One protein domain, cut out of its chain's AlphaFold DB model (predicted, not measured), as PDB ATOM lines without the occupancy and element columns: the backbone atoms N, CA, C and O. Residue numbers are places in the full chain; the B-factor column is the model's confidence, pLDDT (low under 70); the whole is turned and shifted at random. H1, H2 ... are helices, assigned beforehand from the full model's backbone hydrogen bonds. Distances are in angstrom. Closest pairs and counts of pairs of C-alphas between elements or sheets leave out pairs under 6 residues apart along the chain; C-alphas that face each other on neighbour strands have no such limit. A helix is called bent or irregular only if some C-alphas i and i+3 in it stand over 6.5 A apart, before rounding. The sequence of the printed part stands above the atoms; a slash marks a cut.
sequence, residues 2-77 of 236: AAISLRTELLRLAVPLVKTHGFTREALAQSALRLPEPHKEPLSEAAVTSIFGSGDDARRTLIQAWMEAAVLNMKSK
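AT A GLANCE: This is residues 2 to 77 of the 236 residues of an uncharacterized protein of Trametes pubescens (UniProt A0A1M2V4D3). Look for a small knot of short crossed helices with one long helix running out of it: H2 crosses H1, H3 packs across H2, and H4, which makes a corner with H3 at their link, crosses H1 and packs on it with residues 62 to 69. The far end of H4 with the tail, residues 71 to 77, sticks out as an arm. The printed part has 76 residues with four named helices, H1 to H4 in chain order, and no named strand; the class is all helix. It is compact, with a radius of gyration of the C-alphas of 12.0 A and spans of 37 by 27 by 25 A.

HOW THE PARTS SIT: Start at H1, residues 6 to 21, which has a kink of 44 degrees near residue 15. It touches H2, residues 25 to 34, closest at the C-alphas of Ala 14 and Ser 31, 4.9 A apart, at a steep tilt of 67 degrees, only just short of perpendicular, opposite ways. H2 touches H3, residues 45 to 52, about perpendicular at 85 degrees, closest at the C-alphas of Ala 29 and Val 48, 6.3 A. H3 and H4, residues 56 to 75, touch only at the corner, with C-alphas 52 and 58 4.6 A apart. Residues 62 to 69 of H4 touch residues 11 to 15 of H1, about perpendicular at 89 degrees, closest at the C-alphas of Val 15 and Trp 66, 5.5 A. In H3 and H4 every O i to N i+4 pair is within hydrogen-bond range; in H1 8 of 12 are, in H2 3 of 6.

IN THESE COORDINATES: Find C-alpha 6 at (357.662, 323.760, 281.430); from there H1 runs 20.9 A to C-alpha 21. H1 is irregular, only just: C-alphas 13 and 16 are 6.6 A apart. H2 measures 15.4 A and H3 10.3 A. H4 runs 28.8 A to C-alpha 75 at (346.020, 336.864, 266.132).

THE WHOLE: The C-alphas of Ala 46 and Lys 77 are the two farthest apart, 38.3 A. The printed part has no cut, and no link is long. Mean pLDDT of the printed part is 94.6; residue 2 is under 70.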
ATOM      1  N   ALA A   2     362.989 334.482 275.971       49.75
ATOM      2  CA  ALA A   2     362.684 334.051 277.335       49.75
ATOM      3  C   ALA A   2     362.405 332.540 277.329       49.75
ATOM      4  O   ALA A   2     361.709 332.059 276.434       49.75
ATOM      5  N   ALA A   3     362.963 331.799 278.287       70.38
ATOM      6  CA  ALA A   3     362.663 330.382 278.435       70.38
ATOM      7  C   ALA A   3     361.164 330.222 278.740       70.38
ATOM      8  O   ALA A   3     360.656 330.796 279.706       70.38
ATOM      9  N   ILE A   4     360.446 329.484 277.892       82.75
ATOM     10  CA  ILE A   4     359.044 329.139 278.137       82.75
ATOM     11  C   ILE A   4     359.017 328.196 279.343       82.75
ATOM     12  O   ILE A   4     359.786 327.238 279.399       82.75
ATOM     13  N   SER A   5     358.155 328.474 280.325       93.12
ATOM     14  CA  SER A   5     358.035 327.593 281.491       93.12
ATOM     15  C   SER A   5     357.571 326.197 281.060       93.12
ATOM     16  O   SER A   5     356.716 326.079 280.178       93.12
ATOM     17  N   LEU A   6     358.071 325.143 281.714       93.38
ATOM     18  CA  LEU A   6     357.662 323.760 281.430       93.38
ATOM     19  C   LEU A   6     356.133 323.599 281.459       93.38
ATOM     20  O   LEU A   6     355.554 322.959 280.589       93.38
ATOM     21  N   ARG A   7     355.465 324.247 282.423       95.62
ATOM     22  CA  ARG A   7     354.001 324.260 282.536       95.62
ATOM     23  C   ARG A   7     353.333 324.810 281.274       95.62
ATOM     24  O   ARG A   7     352.373 324.220 280.789       95.62
ATOM     25  N   THR A   8     353.819 325.937 280.757       95.62
ATOM     26  CA  THR A   8     353.286 326.559 279.536       95.62
ATOM     27  C   THR A   8     353.486 325.654 278.324       95.62
ATOM     28  O   THR A   8     352.571 325.511 277.517       95.62
ATOM     29  N   GLU A   9     354.652 325.018 278.214       95.81
ATOM     30  CA  GLU A   9     354.949 324.117 277.101       95.81
ATOM     31  C   GLU A   9     354.066 322.863 277.132       95.81
ATOM     32  O   GLU A   9     353.451 322.516 276.125       95.81
ATOM     33  N   LEU A  10     353.899 322.243 278.301       97.31
ATOM     34  CA  LEU A  10     352.987 321.111 278.473       97.31
ATOM     35  C   LEU A  10     351.535 321.487 278.139       97.31
ATOM     36  O   LEU A  10     350.863 320.749 277.424       97.31
ATOM     37  N   LEU A  11     351.054 322.661 278.569       97.75
ATOM     38  CA  LEU A  11     349.710 323.132 278.204       97.75
ATOM     39  C   LEU A  11     349.556 323.306 276.693       97.75
ATOM     40  O   LEU A  11     348.561 322.860 276.124       97.75
ATOM     41  N   ARG A  12     350.553 323.897 276.025       97.00
ATOM     42  CA  ARG A  12     350.567 324.056 274.565       97.00
ATOM     43  C   ARG A  12     350.457 322.706 273.850       97.00
ATOM     44  O   ARG A  12     349.736 322.594 272.860       97.00
ATOM     45  N   LEU A  13     351.139 321.685 274.367       97.69
ATOM     46  CA  LEU A  13     351.104 320.314 273.851       97.69
ATOM     47  C   LEU A  13     349.803 319.566 274.201       97.69
ATOM     48  O   LEU A  13     349.387 318.690 273.440       97.69
ATOM     49  N   ALA A  14     349.138 319.936 275.300       98.06
ATOM     50  CA  ALA A  14     347.863 319.367 275.742       98.06
ATOM     51  C   ALA A  14     346.654 319.875 274.936       98.06
ATOM     52  O   ALA A  14     345.723 319.115 274.685       98.06
ATOM     53  N   VAL A  15     346.660 321.132 274.475       97.94
ATOM     54  CA  VAL A  15     345.560 321.722 273.678       97.94
ATOM     55  C   VAL A  15     345.086 320.830 272.513       97.94
ATOM     56  O   VAL A  15     343.882 320.595 272.408       97.94
ATOM     57  N   PRO A  16     345.957 320.290 271.636       97.50
ATOM     58  CA  PRO A  16     345.508 319.413 270.554       97.50
ATOM     59  C   PRO A  16     344.979 318.049 271.029       97.50
ATOM     60  O   PRO A  16     344.261 317.401 270.269       97.50
ATOM     61  N   LEU A  17     345.311 317.605 272.249       98.06
ATOM     62  CA  LEU A  17     344.838 316.339 272.828       98.06
ATOM     63  C   LEU A  17     343.382 316.405 273.301       98.06
ATOM     64  O   LEU A  17     342.739 315.362 273.407       98.06
ATOM     65  N   VAL A  18     342.833 317.607 273.502       97.94
ATOM     66  CA  VAL A  18     341.426 317.810 273.894       97.94
ATOM     67  C   VAL A  18     340.456 317.169 272.897       97.94
ATOM     68  O   VAL A  18     339.391 316.710 273.287       97.94
ATOM     69  N   LYS A  19     340.834 317.073 271.615       96.50
ATOM     70  CA  LYS A  19     340.014 316.440 270.567       96.50
ATOM     71  C   LYS A  19     339.724 314.963 270.827       96.50
ATOM     72  O   LYS A  19     338.708 314.460 270.374       96.50
ATOM     73  N   THR A  20     340.647 314.267 271.485       96.62
ATOM     74  CA  THR A  20     340.559 312.819 271.708       96.62
ATOM     75  C   THR A  20     340.328 312.461 273.168       96.62
ATOM     76  O   THR A  20     339.699 311.448 273.442       96.62
ATOM     77  N   HIS A  21     340.809 313.284 274.102       96.81
ATOM     78  CA  HIS A  21     340.748 313.010 275.540       96.81
ATOM     79  C   HIS A  21     339.825 313.973 276.302       96.81
ATOM     80  O   HIS A  21     339.692 313.847 277.518       96.81
ATOM     81  N   GLY A  22     339.215 314.954 275.630       97.06
ATOM     82  CA  GLY A  22     338.422 316.004 276.267       97.06
ATOM     83  C   GLY A  22     339.234 316.926 277.184       97.06
ATOM     84  O   GLY A  22     340.467 316.933 277.191       97.06
ATOM     85  N   PHE A  23     338.531 317.729 277.984       97.62
ATOM     86  CA  PHE A  23     339.134 318.628 278.975       97.62
ATOM     87  C   PHE A  23     339.425 317.882 280.285       97.62
ATOM     88  O   PHE A  23     338.812 318.131 281.329       97.62
ATOM     89  N   THR A  24     340.345 316.920 280.209       97.56
ATOM     90  CA  THR A  24     340.637 315.961 281.282       97.56
ATOM     91  C   THR A  24     342.065 316.083 281.807       97.56
ATOM     92  O   THR A  24     342.944 316.691 281.196       97.56
ATOM     93  N   ARG A  25     342.298 315.479 282.976       97.88
ATOM     94  CA  ARG A  25     343.637 315.326 283.562       97.88
ATOM     95  C   ARG A  25     344.515 314.394 282.726       97.88
ATOM     96  O   ARG A  25     345.702 314.659 282.583       97.88
ATOM     97  N   GLU A  26     343.911 313.398 282.085       97.81
ATOM     98  CA  GLU A  26     344.592 312.501 281.149       97.81
ATOM     99  C   GLU A  26     345.187 313.269 279.960       97.81
ATOM    100  O   GLU A  26     346.351 313.077 279.619       97.81
ATOM    101  N   ALA A  27     344.448 314.224 279.382       98.06
ATOM    102  CA  ALA A  27     344.971 315.073 278.308       98.06
ATOM    103  C   ALA A  27     346.230 315.860 278.735       98.06
ATOM    104  O   ALA A  27     347.146 316.062 277.934       98.06
ATOM    105  N   LEU A  28     346.293 316.283 280.004       98.25
ATOM    106  CA  LEU A  28     347.475 316.928 280.583       98.25
ATOM    107  C   LEU A  28     348.611 315.928 280.809       98.25
ATOM    108  O   LEU A  28     349.755 316.238 280.480       98.25
ATOM    109  N   ALA A  29     348.318 314.733 281.322       98.06
ATOM    110  CA  ALA A  29     349.319 313.693 281.547       98.06
ATOM    111  C   ALA A  29     350.006 313.261 280.244       98.06
ATOM    112  O   ALA A  29     351.235 313.191 280.174       98.06
ATOM    113  N   GLN A  30     349.213 313.064 279.189       98.19
ATOM    114  CA  GLN A  30     349.657 312.663 277.853       98.19
ATOM    115  C   GLN A  30     350.503 313.736 277.143       98.19
ATOM    116  O   GLN A  30     351.250 313.429 276.213       98.19
ATOM    117  N   SER A  31     350.440 315.001 277.579       97.44
ATOM    118  CA  SER A  31     351.225 316.083 276.972       97.44
ATOM    119  C   SER A  31     352.742 315.892 277.113       97.44
ATOM    120  O   SER A  31     353.489 316.300 276.223       97.44
ATOM    121  N   ALA A  32     353.205 315.203 278.164       97.12
ATOM    122  CA  ALA A  32     354.628 314.934 278.387       97.12
ATOM    123  C   ALA A  32     355.243 313.982 277.350       97.12
ATOM    124  O   ALA A  32     356.440 314.068 277.070       97.12
ATOM    125  N   LEU A  33     354.427 313.132 276.717       97.19
ATOM    126  CA  LEU A  33     354.870 312.267 275.618       97.19
ATOM    127  C   LEU A  33     355.166 313.053 274.330       97.19
ATOM    128  O   LEU A  33     355.733 312.508 273.388       97.19
ATOM    129  N   ARG A  34     354.756 314.325 274.262       96.00
ATOM    130  CA  ARG A  34     354.926 315.197 273.088       96.00
ATOM    131  C   ARG A  34     356.015 316.256 273.268       96.00
ATOM    132  O   ARG A  34     356.126 317.149 272.430       96.00
ATOM    133  N   LEU A  35     356.779 316.192 274.359       94.81
ATOM    134  CA  LEU A  35     357.908 317.094 274.588       94.81
ATOM    135  C   LEU A  35     359.003 316.892 273.523       94.81
ATOM    136  O   LEU A  35     359.120 315.793 272.983       94.81
ATOM    137  N   PRO A  36     359.834 317.916 273.238       91.44
ATOM    138  CA  PRO A  36     360.984 317.773 272.339       91.44
ATOM    139  C   PRO A  36     361.942 316.651 272.760       91.44
ATOM    140  O   PRO A  36     362.496 315.964 271.907       91.44
ATOM    141  N   GLU A  37     362.081 316.448 274.072       90.56
ATOM    142  CA  GLU A  37     362.652 315.252 274.688       90.56
ATOM    143  C   GLU A  37     361.501 314.481 275.355       90.56
ATOM    144  O   GLU A  37     361.117 314.810 276.483       90.56
ATOM    145  N   PRO A  38     360.869 313.523 274.647       88.69
ATOM    146  CA  PRO A  38     359.670 312.855 275.135       88.69
ATOM    147  C   PRO A  38     359.918 312.096 276.433       88.69
ATOM    148  O   PRO A  38     360.883 311.336 276.558       88.69
ATOM    149  N   HIS A  39     358.990 312.232 277.380       90.69
ATOM    150  CA  HIS A  39     358.943 311.320 278.513       90.69
ATOM    151  C   HIS A  39     358.505 309.923 278.037       90.69
ATOM    152  O   HIS A  39     357.769 309.797 277.059       90.69
ATOM    153  N   LYS A  40     358.955 308.860 278.714       94.62
ATOM    154  CA  LYS A  40     358.615 307.472 278.331       94.62
ATOM    155  C   LYS A  40     357.169 307.099 278.661       94.62
ATOM    156  O   LYS A  40     356.585 306.245 278.007       94.62
ATOM    157  N   GLU A  41     356.623 307.736 279.688       96.25
ATOM    158  CA  GLU A  41     355.301 307.463 280.246       96.25
ATOM    159  C   GLU A  41     354.529 308.778 280.441       96.25
ATOM    160  O   GLU A  41     355.159 309.837 280.554       96.25
ATOM    161  N   PRO A  42     353.187 308.762 280.480       97.31
ATOM    162  CA  PRO A  42     352.408 309.934 280.868       97.31
ATOM    163  C   PRO A  42     352.819 310.456 282.254       97.31
ATOM    164  O   PRO A  42     353.363 309.719 283.079       97.31
ATOM    165  N   LEU A  43     352.553 311.736 282.535       97.00
ATOM    166  CA  LEU A  43     352.785 312.273 283.881       97.00
ATOM    167  C   LEU A  43     351.942 311.514 284.909       97.00
ATOM    168  O   LEU A  43     350.763 311.253 284.685       97.00
ATOM    169  N   SER A  44     352.524 311.233 286.073       97.50
ATOM    170  CA  SER A  44     351.766 310.678 287.194       97.50
ATOM    171  C   SER A  44     350.716 311.672 287.705       97.50
ATOM    172  O   SER A  44     350.881 312.890 287.599       97.50
ATOM    173  N   GLU A  45     349.660 311.174 288.351       96.62
ATOM    174  CA  GLU A  45     348.613 312.025 288.940       96.62
ATOM    175  C   GLU A  45     349.157 313.045 289.955       96.62
ATOM    176  O   GLU A  45     348.660 314.173 290.055       96.62
ATOM    177  N   ALA A  46     350.214 312.683 290.688       97.12
ATOM    178  CA  ALA A  46     350.903 313.592 291.597       97.12
ATOM    179  C   ALA A  46     351.584 314.744 290.836       97.12
ATOM    180  O   ALA A  46     351.475 315.902 291.243       97.12
ATOM    181  N   ALA A  47     352.222 314.450 289.698       97.12
ATOM    182  CA  ALA A  47     352.836 315.463 288.846       97.12
ATOM    183  C   ALA A  47     351.784 316.373 288.193       97.12
ATOM    184  O   ALA A  47     351.928 317.594 288.237       97.12
ATOM    185  N   VAL A  48     350.685 315.812 287.668       97.75
ATOM    186  CA  VAL A  48     349.561 316.602 287.128       97.75
ATOM    187  C   VAL A  48     349.015 317.554 288.195       97.75
ATOM    188  O   VAL A  48     348.828 318.743 287.928       97.75
ATOM    189  N   THR A  49     348.832 317.062 289.423       97.12
ATOM    190  CA  THR A  49     348.380 317.877 290.559       97.12
ATOM    191  C   THR A  49     349.353 319.003 290.884       97.12
ATOM    192  O   THR A  49     348.939 320.152 291.021       97.12
ATOM    193  N   SER A  50     350.647 318.692 290.967       97.44
ATOM    194  CA  SER A  50     351.676 319.669 291.317       97.44
ATOM    195  C   SER A  50     351.857 320.763 290.260       97.44
ATOM    196  O   SER A  50     352.213 321.883 290.614       97.44
ATOM    197  N   ILE A  51     351.654 320.455 288.974       96.69
ATOM    198  CA  ILE A  51     351.924 321.386 287.865       96.69
ATOM    199  C   ILE A  51     350.673 322.198 287.489       96.69
ATOM    200  O   ILE A  51     350.769 323.393 287.180       96.69
ATOM    201  N   PHE A  52     349.496 321.567 287.491       96.88
ATOM    202  CA  PHE A  52     348.261 322.161 286.962       96.88
ATOM    203  C   PHE A  52     347.181 322.413 288.019       96.88
ATOM    204  O   PHE A  52     346.239 323.150 287.736       96.88
ATOM    205  N   GLY A  53     347.322 321.854 289.222       95.25
ATOM    206  CA  GLY A  53     346.357 321.973 290.314       95.25
ATOM    207  C   GLY A  53     345.587 320.680 290.604       95.25
ATOM    208  O   GLY A  53     345.606 319.703 289.851       95.25
ATOM    209  N   SER A  54     344.893 320.661 291.738       94.00
ATOM    210  CA  SER A  54     344.115 319.510 292.207       94.00
ATOM    211  C   SER A  54     342.761 319.387 291.510       94.00
ATOM    212  O   SER A  54     342.089 320.386 291.268       94.00
ATOM    213  N   GLY A  55     342.337 318.148 291.237       92.25
ATOM    214  CA  GLY A  55     341.004 317.842 290.711       92.25
ATOM    215  C   GLY A  55     340.632 318.690 289.491       92.25
ATOM    216  O   GLY A  55     341.356 318.709 288.490       92.25
ATOM    217  N   ASP A  56     339.519 319.410 289.612       93.81
ATOM    218  CA  ASP A  56     338.963 320.274 288.574       93.81
ATOM    219  C   ASP A  56     339.793 321.530 288.268       93.81
ATOM    220  O   ASP A  56     339.655 322.087 287.179       93.81
ATOM    221  N   ASP A  57     340.696 321.974 289.150       94.38
ATOM    222  CA  ASP A  57     341.562 323.126 288.851       94.38
ATOM    223  C   ASP A  57     342.524 322.831 287.689       94.38
ATOM    224  O   ASP A  57     342.772 323.704 286.849       94.38
ATOM    225  N   ALA A  58     342.997 321.586 287.575       96.75
ATOM    226  CA  ALA A  58     343.787 321.151 286.423       96.75
ATOM    227  C   ALA A  58     342.965 321.217 285.129       96.75
ATOM    228  O   ALA A  58     343.420 321.749 284.117       96.75
ATOM    229  N   ARG A  59     341.715 320.740 285.173       96.81
ATOM    230  CA  ARG A  59     340.803 320.768 284.022       96.81
ATOM    231  C   ARG A  59     340.487 322.203 283.604       96.81
ATOM    232  O   ARG A  59     340.616 322.532 282.430       96.81
ATOM    233  N   ARG A  60     340.178 323.091 284.556       95.94
ATOM    234  CA  ARG A  60     339.981 324.532 284.300       95.94
ATOM    235  C   ARG A  60     341.216 325.185 283.692       95.94
ATOM    236  O   ARG A  60     341.076 325.998 282.785       95.94
ATOM    237  N   THR A  61     342.410 324.806 284.148       96.81
ATOM    238  CA  THR A  61     343.672 325.281 283.561       96.81
ATOM    239  C   THR A  61     343.781 324.888 282.087       96.81
ATOM    240  O   THR A  61     344.141 325.727 281.262       96.81
ATOM    241  N   LEU A  62     343.433 323.646 281.733       98.06
ATOM    242  CA  LEU A  62     343.427 323.195 280.339       98.06
ATOM    243  C   LEU A  62     342.373 323.929 279.496       98.06
ATOM    244  O   LEU A  62     342.669 324.333 278.373       98.06
ATOM    245  N   ILE A  63     341.169 324.144 280.037       97.38
ATOM    246  CA  ILE A  63     340.106 324.894 279.351       97.38
ATOM    247  C   ILE A  63     340.573 326.324 279.051       97.38
ATOM    248  O   ILE A  63     340.452 326.790 277.919       97.38
ATOM    249  N   GLN A  64     341.167 326.995 280.039       95.94
ATOM    250  CA  GLN A  64     341.704 328.344 279.879       95.94
ATOM    251  C   GLN A  64     342.821 328.388 278.824       95.94
ATOM    252  O   GLN A  64     342.789 329.237 277.934       95.94
ATOM    253  N   ALA A  65     343.756 327.432 278.855       97.06
ATOM    254  CA  ALA A  65     344.822 327.333 277.856       97.06
ATOM    255  C   ALA A  65     344.277 327.113 276.434       97.06
ATOM    256  O   ALA A  65     344.788 327.681 275.469       97.06
ATOM    257  N   TRP A  66     343.212 326.321 276.288       97.69
ATOM    258  CA  TRP A  66     342.544 326.121 275.003       97.69
ATOM    259  C   TRP A  66     341.846 327.396 274.502       97.69
ATOM    260  O   TRP A  66     341.938 327.710 273.313       97.69
ATOM    261  N   MET A  67     341.201 328.165 275.391       95.50
ATOM    262  CA  MET A  67     340.601 329.460 275.039       95.50
ATOM    263  C   MET A  67     341.663 330.482 274.615       95.50
ATOM    264  O   MET A  67     341.473 331.194 273.628       95.50
ATOM    265  N   GLU A  68     342.799 330.523 275.310       95.38
ATOM    266  CA  GLU A  68     343.939 331.381 274.967       95.38
ATOM    267  C   GLU A  68     344.557 330.998 273.620       95.38
ATOM    268  O   GLU A  68     344.805 331.869 272.784       95.38
ATOM    269  N   ALA A  69     344.741 329.701 273.357       95.94
ATOM    270  CA  ALA A  69     345.218 329.208 272.067       95.94
ATOM    271  C   ALA A  69     344.284 329.611 270.913       95.94
ATOM    272  O   ALA A  69     344.760 329.978 269.837       95.94
ATOM    273  N   ALA A  70     342.969 329.623 271.147       95.19
ATOM    274  CA  ALA A  70     341.987 330.087 270.170       95.19
ATOM    275  C   ALA A  70     342.152 331.584 269.843       95.19
ATOM    276  O   ALA A  70     342.090 331.985 268.681       95.19
ATOM    277  N   VAL A  71     342.418 332.419 270.853       94.00
ATOM    278  CA  VAL A  71     342.713 333.850 270.656       94.00
ATOM    279  C   VAL A  71     344.052 334.041 269.938       94.00
ATOM    280  O   VAL A  71     344.160 334.881 269.046       94.00
ATOM    281  N   LEU A  72     345.078 333.252 270.264       93.44
ATOM    282  CA  LEU A  72     346.353 333.280 269.538       93.44
ATOM    283  C   LEU A  72     346.174 332.882 268.067       93.44
ATOM    284  O   LEU A  72     346.776 333.502 267.190       93.44
ATOM    285  N   ASN A  73     345.296 331.919 267.777       93.50
ATOM    286  CA  ASN A  73     344.937 331.564 266.408       93.50
ATOM    287  C   ASN A  73     344.304 332.753 265.664       93.50
ATOM    288  O   ASN A  73     344.736 333.058 264.552       93.50
ATOM    289  N   MET A  74     343.375 333.483 266.293       92.50
ATOM    290  CA  MET A  74     342.820 334.721 265.723       92.50
ATOM    291  C   MET A  74     343.914 335.747 265.392       92.50
ATOM    292  O   MET A  74     343.886 336.351 264.323       92.50
ATOM    293  N   LYS A  75     344.896 335.920 266.288       90.38
ATOM    294  CA  LYS A  75     346.020 336.864 266.132       90.38
ATOM    295  C   LYS A  75     346.985 336.484 265.010       90.38
ATOM    296  O   LYS A  75     347.602 337.361 264.422       90.38
ATOM    297  N   SER A  76     347.122 335.190 264.723       88.69
ATOM    298  CA  SER A  76     348.049 334.671 263.710       88.69
ATOM    299  C   SER A  76     347.584 334.846 262.257       88.69
ATOM    300  O   SER A  76     348.333 334.516 261.340       88.69
ATOM    301  N   LYS A  77     346.365 335.350 262.017       82.00
ATOM    302  CA  LYS A  77     345.856 335.570 260.657       82.00
ATOM    303  C   LYS A  77     346.581 336.742 259.981       82.00
ATOM    304  O   LYS A  77     346.373 337.898 260.335       82.00
TER     305      LYS A  77